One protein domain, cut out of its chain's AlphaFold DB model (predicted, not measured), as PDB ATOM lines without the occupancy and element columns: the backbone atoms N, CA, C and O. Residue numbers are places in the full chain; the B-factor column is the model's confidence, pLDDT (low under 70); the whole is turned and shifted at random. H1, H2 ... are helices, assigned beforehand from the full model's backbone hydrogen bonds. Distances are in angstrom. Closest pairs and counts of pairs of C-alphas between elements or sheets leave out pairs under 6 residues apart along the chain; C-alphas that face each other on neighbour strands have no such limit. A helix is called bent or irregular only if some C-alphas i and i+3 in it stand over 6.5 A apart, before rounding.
ATOM      1  N   VAL A 126     182.906 146.244 193.070       37.69
ATOM      2  CA  VAL A 126     182.825 147.719 193.129       37.69
ATOM      3  C   VAL A 126     181.955 148.082 194.340       37.69
ATOM      4  O   VAL A 126     180.854 147.555 194.470       37.69
ATOM      5  N   THR A 127     182.419 148.979 195.217       45.91
ATOM      6  CA  THR A 127     181.745 149.377 196.475       45.91
ATOM      7  C   THR A 127     180.288 149.816 196.269       45.91
ATOM      8  O   THR A 127     179.420 149.470 197.060       45.91
ATOM      9  N   GLY A 128     179.984 150.480 195.147       46.16
ATOM     10  CA  GLY A 128     178.611 150.851 194.784       46.16
ATOM     11  C   GLY A 128     177.720 149.678 194.349       46.16
ATOM     12  O   GLY A 128     176.516 149.732 194.551       46.16
ATOM     13  N   GLN A 129     178.279 148.600 193.791       47.03
ATOM     14  CA  GLN A 129     177.502 147.400 193.443       47.03
ATOM     15  C   GLN A 129     177.163 146.562 194.680       47.03
ATOM     16  O   GLN A 129     176.117 145.920 194.694       47.03
ATOM     17  N   ILE A 130     178.025 146.584 195.703       53.00
ATOM     18  CA  ILE A 130     177.794 145.907 196.987       53.00
ATOM     19  C   ILE A 130     176.615 146.568 197.708       53.00
ATOM     20  O   ILE A 130     175.614 145.902 197.928       53.00
ATOM     21  N   LEU A 131     176.655 147.891 197.917       53.19
ATOM     22  CA  LEU A 131     175.557 148.618 198.572       53.19
ATOM     23  C   LEU A 131     174.215 148.473 197.829       53.19
ATOM     24  O   LEU A 131     173.165 148.297 198.442       53.19
ATOM     25  N   VAL A 132     174.242 148.522 196.489       53.16
ATOM     26  CA  VAL A 132     173.043 148.333 195.652       53.16
ATOM     27  C   VAL A 132     172.476 146.922 195.801       53.16
ATOM     28  O   VAL A 132     171.255 146.750 195.803       53.16
ATOM     29  N   LYS A 133     173.342 145.917 195.940       58.00
ATOM     30  CA  LYS A 133     172.934 144.533 196.169       58.00
ATOM     31  C   LYS A 133     172.347 144.352 197.568       58.00
ATOM     32  O   LYS A 133     171.246 143.827 197.671       58.00
ATOM     33  N   ASP A 134     173.002 144.885 198.595       68.31
ATOM     34  CA  ASP A 134     172.533 144.809 199.985       68.31
ATOM     35  C   ASP A 134     171.175 145.504 200.154       68.31
ATOM     36  O   ASP A 134     170.284 144.999 200.836       68.31
ATOM     37  N   LYS A 135     170.952 146.617 199.445       74.06
ATOM     38  CA  LYS A 135     169.659 147.309 199.420       74.06
ATOM     39  C   LYS A 135     168.561 146.525 198.704       74.06
ATOM     40  O   LYS A 135     167.421 146.513 199.170       74.06
ATOM     41  N   PHE A 136     168.872 145.881 197.581       72.81
ATOM     42  CA  PHE A 136     167.917 145.012 196.886       72.81
ATOM     43  C   PHE A 136     167.531 143.806 197.754       72.81
ATOM     44  O   PHE A 136     166.352 143.469 197.880       72.81
ATOM     45  N   ASP A 137     168.525 143.207 198.398       74.19
ATOM     46  CA  ASP A 137     168.370 142.086 199.314       74.19
ATOM     47  C   ASP A 137     167.524 142.499 200.542       74.19
ATOM     48  O   ASP A 137     166.553 141.820 200.885       74.19
ATOM     49  N   ALA A 138     167.774 143.679 201.118       73.25
ATOM     50  CA  ALA A 138     166.960 144.266 202.186       73.25
ATOM     51  C   ALA A 138     165.512 144.567 201.752       73.25
ATOM     52  O   ALA A 138     164.571 144.294 202.500       73.25
ATOM     53  N   ALA A 139     165.302 145.086 200.537       77.44
ATOM     54  CA  ALA A 139     163.964 145.334 199.996       77.44
ATOM     55  C   ALA A 139     163.158 144.039 199.871       77.44
ATOM     56  O   ALA A 139     161.983 144.017 200.234       77.44
ATOM     57  N   ARG A 140     163.804 142.949 199.446       76.44
ATOM     58  CA  ARG A 140     163.191 141.621 199.349       76.44
ATOM     59  C   ARG A 140     162.925 140.980 200.712       76.44
ATOM     60  O   ARG A 140     161.956 140.237 200.850       76.44
ATOM     61  N   PHE A 141     163.762 141.264 201.706       75.94
ATOM     62  CA  PHE A 141     163.590 140.777 203.074       75.94
ATOM     63  C   PHE A 141     162.491 141.529 203.841       75.94
ATOM     64  O   PHE A 141     161.762 140.929 204.635       75.94
ATOM     65  N   SER A 142     162.324 142.827 203.573       80.06
ATOM     66  CA  SER A 142     161.408 143.695 204.322       80.06
ATOM     67  C   SER A 142     159.965 143.172 204.459       80.06
ATOM     68  O   SER A 142     159.437 143.250 205.571       80.06
ATOM     69  N   PRO A 143     159.301 142.578 203.437       78.31
ATOM     70  CA  PRO A 143     157.926 142.099 203.575       78.31
ATOM     71  C   PRO A 143     157.837 140.909 204.531       78.31
ATOM     72  O   PRO A 143     156.910 140.827 205.332       78.31
ATOM     73  N   PHE A 144     158.829 140.017 204.483       77.06
ATOM     74  CA  PHE A 144     158.910 138.856 205.361       77.06
ATOM     75  C   PHE A 144     159.099 139.273 206.823       77.06
ATOM     76  O   PHE A 144     158.337 138.849 207.693       77.06
ATOM     77  N   TRP A 145     160.082 140.136 207.093       80.31
ATOM     78  CA  TRP A 145     160.330 140.646 208.441       80.31
ATOM     79  C   TRP A 145     159.118 141.394 208.995       80.31
ATOM     80  O   TRP A 145     158.699 141.162 210.128       80.31
ATOM     81  N   ASN A 146     158.500 142.247 208.177       83.75
ATOM     82  CA  ASN A 146     157.328 143.009 208.591       83.75
ATOM     83  C   ASN A 146     156.121 142.119 208.893       83.75
ATOM     84  O   ASN A 146     155.337 142.466 209.774       83.75
ATOM     85  N   GLU A 147     155.990 140.964 208.236       80.19
ATOM     86  CA  GLU A 147     154.959 139.984 208.585       80.19
ATOM     87  C   GLU A 147     155.243 139.323 209.944       80.19
ATOM     88  O   GLU A 147     154.317 139.141 210.732       80.19
ATOM     89  N   ILE A 148     156.509 139.039 210.283       76.56
ATOM     90  CA  ILE A 148     156.881 138.577 211.635       76.56
ATOM     91  C   ILE A 148     156.491 139.624 212.679       76.56
ATOM     92  O   ILE A 148     155.804 139.297 213.646       76.56
ATOM     93  N   VAL A 149     156.894 140.880 212.481       76.62
ATOM     94  CA  VAL A 149     156.595 141.977 213.416       76.62
ATOM     95  C   VAL A 149     155.084 142.161 213.575       76.62
ATOM     96  O   VAL A 149     154.585 142.314 214.690       76.62
ATOM     97  N   LYS A 150     154.331 142.081 212.475       79.88
ATOM     98  CA  LYS A 150     152.868 142.142 212.494       79.88
ATOM     99  C   LYS A 150     152.256 140.980 213.280       79.88
ATOM    100  O   LYS A 150     151.371 141.219 214.092       79.88
ATOM    101  N   ASN A 151     152.751 139.755 213.101       79.38
ATOM    102  CA  ASN A 151     152.283 138.591 213.859       79.38
ATOM    103  C   ASN A 151     152.571 138.722 215.355       79.38
ATOM    104  O   ASN A 151     151.690 138.453 216.163       79.38
ATOM    105  N   LEU A 152     153.763 139.193 215.733       77.88
ATOM    106  CA  LEU A 152     154.084 139.464 217.139       77.88
ATOM    107  C   LEU A 152     153.096 140.452 217.758       77.88
ATOM    108  O   LEU A 152     152.719 140.308 218.919       77.88
ATOM    109  N   ARG A 153     152.669 141.446 216.977       85.62
ATOM    110  CA  ARG A 153     151.693 142.421 217.435       85.62
ATOM    111  C   ARG A 153     150.276 141.855 217.532       85.62
ATOM    112  O   ARG A 153     149.575 142.167 218.487       85.62
ATOM    113  N   GLU A 154     149.834 141.092 216.538       77.75
ATOM    114  CA  GLU A 154     148.495 140.483 216.535       77.75
ATOM    115  C   GLU A 154     148.305 139.499 217.693       77.75
ATOM    116  O   GLU A 154     147.216 139.418 218.252       77.75
ATOM    117  N   GLU A 155     149.378 138.823 218.097       74.19
ATOM    118  CA  GLU A 155     149.414 137.928 219.257       74.19
ATOM    119  C   GLU A 155     149.686 138.664 220.591       74.19
ATOM    120  O   GLU A 155     149.977 138.029 221.602       74.19
ATOM    121  N   ASP A 156     149.614 140.000 220.601       72.94
ATOM    122  CA  ASP A 156     149.780 140.874 221.777       72.94
ATOM    123  C   ASP A 156     151.125 140.712 222.527       72.94
ATOM    124  O   ASP A 156     151.234 140.989 223.722       72.94
ATOM    125  N   TYR A 157     152.188 140.279 221.835       63.78
ATOM    126  CA  TYR A 157     153.533 140.169 222.426       63.78
ATOM    127  C   TYR A 157     154.297 141.494 222.467       63.78
ATOM    128  O   TYR A 157     155.255 141.615 223.230       63.78
ATOM    129  N   ILE A 158     153.921 142.455 221.622       76.56
ATOM    130  CA  ILE A 158     154.575 143.761 221.492       76.56
ATOM    131  C   ILE A 158     153.531 144.873 221.378       76.56
ATOM    132  O   ILE A 158     152.439 144.679 220.846       76.56
ATOM    133  N   THR A 159     153.879 146.067 221.837       68.62
ATOM    134  CA  THR A 159     153.054 147.277 221.742       68.62
ATOM    135  C   THR A 159     153.049 147.871 220.327       68.62
ATOM    136  O   THR A 159     153.875 147.531 219.478       68.62
ATOM    137  N   ASN A 160     152.142 148.821 220.052       73.38
ATOM    138  CA  ASN A 160     152.133 149.568 218.781       73.38
ATOM    139  C   ASN A 160     153.453 150.303 218.548       73.38
ATOM    140  O   ASN A 160     153.946 150.322 217.427       73.38
ATOM    141  N   LEU A 161     154.009 150.886 219.610       71.75
ATOM    142  CA  LEU A 161     155.268 151.611 219.540       71.75
ATOM    143  C   LEU A 161     156.424 150.664 219.198       71.75
ATOM    144  O   LEU A 161     157.222 150.959 218.318       71.75
ATOM    145  N   GLU A 162     156.497 149.500 219.845       70.50
ATOM    146  CA  GLU A 162     157.515 148.492 219.527       70.50
ATOM    147  C   GLU A 162     157.360 147.963 218.097       70.50
ATOM    148  O   GLU A 162     158.357 147.808 217.400       70.50
ATOM    149  N   MET A 163     156.128 147.756 217.623       77.62
ATOM    150  CA  MET A 163     155.854 147.413 216.224       77.62
ATOM    151  C   MET A 163     156.392 148.484 215.265       77.62
ATOM    152  O   MET A 163     157.066 148.133 214.301       77.62
ATOM    153  N   GLU A 164     156.130 149.768 215.519       74.94
ATOM    154  CA  GLU A 164     156.645 150.875 214.698       74.94
ATOM    155  C   GLU A 164     158.179 150.922 214.689       74.94
ATOM    156  O   GLU A 164     158.784 151.125 213.640       74.94
ATOM    157  N   LEU A 165     158.818 150.679 215.837       69.94
ATOM    158  CA  LEU A 165     160.277 150.655 215.959       69.94
ATOM    159  C   LEU A 165     160.914 149.455 215.244       69.94
ATOM    160  O   LEU A 165     162.014 149.591 214.704       69.94
ATOM    161  N   LEU A 166     160.245 148.297 215.263       78.00
ATOM    162  CA  LEU A 166     160.702 147.036 214.670       78.00
ATOM    163  C   LEU A 166     160.441 146.946 213.165       78.00
ATOM    164  O   LEU A 166     161.107 146.159 212.494       78.00
ATOM    165  N   GLN A 167     159.492 147.707 212.619       77.56
ATOM    166  CA  GLN A 167     159.171 147.652 211.195       77.56
ATOM    167  C   GLN A 167     160.357 148.069 210.323       77.56
ATOM    168  O   GLN A 167     160.978 149.114 210.510       77.56
ATOM    169  N   MET A 168     160.638 147.241 209.322       80.94
ATOM    170  CA  MET A 168     161.645 147.512 208.314       80.94
ATOM    171  C   MET A 168     161.058 148.374 207.195       80.94
ATOM    172  O   MET A 168     160.015 148.027 206.625       80.94
ATOM    173  N   PRO A 169     161.730 149.471 206.819       80.81
ATOM    174  CA  PRO A 169     161.388 150.218 205.621       80.81
ATOM    175  C   PRO A 169     161.405 149.327 204.373       80.81
ATOM    176  O   PRO A 169     162.201 148.397 204.248       80.81
ATOM    177  N   LYS A 170     160.553 149.642 203.393       77.12
ATOM    178  CA  LYS A 170     160.436 148.852 202.152       77.12
ATOM    179  C   LYS A 170     161.694 148.873 201.279       77.12
ATOM    180  O   LYS A 170     161.804 148.067 200.366       77.12
ATOM    181  N   ASN A 171     162.611 149.814 201.517       76.88
ATOM    182  CA  ASN A 171     163.856 149.967 200.757       76.88
ATOM    183  C   ASN A 171     163.669 150.206 199.235       76.88
ATOM    184  O   ASN A 171     164.610 150.081 198.458       76.88
ATOM    185  N   THR A 172     162.481 150.641 198.793       70.06
ATOM    186  CA  THR A 172     162.140 150.897 197.376       70.06
ATOM    187  C   THR A 172     162.412 152.335 196.894       70.06
ATOM    188  O   THR A 172     162.079 152.681 195.762       70.06
ATOM    189  N   GLY A 173     162.997 153.195 197.738       67.88
ATOM    190  CA  GLY A 173     163.213 154.624 197.459       67.88
ATOM    191  C   GLY A 173     164.515 154.966 196.720       67.88
ATOM    192  O   GLY A 173     165.316 154.094 196.394       67.88
TER     193      GLY A 173
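AT A GLANCE: This is residues 126 to 173 of the 304 residues of the protein "PAS_3 domain-containing protein" of Lactuca sativa (UniProt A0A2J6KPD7). One long bent helix, H1, makes the long axis, and the short helix H2 folds back along its last arm, H1b, as a lopsided helical hairpin, after which residues 167 to 173 run on as a tail with no named element. The first residues, 126 to 134, stick out free of the rest and add to the length. The printed part has 48 residues with two named helices, H1 then H2, and no named strand, in the class all helix. It is loose, with a radius of gyration of the C-alphas of 13.3 A, and spans 44 by 16 by 14 A.

IN THESE COORDINATES: H1, residues 127 to 154, was assigned as one helix by its hydrogen bonds but is bent: C-alphas 140 and 143 are 6.8 A apart. Its arm H1a, residues 127 to 140, begins with C-alpha 127 at (181.745, 149.377, 196.475) and is 20.3 A long from first to last C-alpha. Its arm H1b, residues 143 to 154, is 16.1 A long and ends with C-alpha 154 at (148.495, 140.483, 216.535). H2, residues 160 to 166, is 9.8 A long and ends with C-alpha 166 at (160.702, 147.036, 214.670).

HOW THE PARTS SIT: H1a and H1b stand at a steep tilt of 42 degrees. A tight link of 5 residues joins H1 to H2. H1b touches H2 with residues 149 to 153 alone; the closest C-alphas are those of Val 149 and Met 163, 6.2 A apart. H1b and H2 form a helical hairpin, running opposite ways at a shallow tilt of 27 degrees. H1a and H2 are apart. In H1a, H1b and H2 every O i to N i+4 pair is within hydrogen-bond range.

THE WHOLE: The two C-alphas farthest apart are those of Val 126 and Asp 156, at 44.3 A. Without residues 126 to 134, which stand free, the body spans 31 by 15 by 9 A. The printed part has no cut and no long link. The mean pLDDT of the printed part is 71.3; residues 126 to 134, 157, 159, 165 and 173 are under 70.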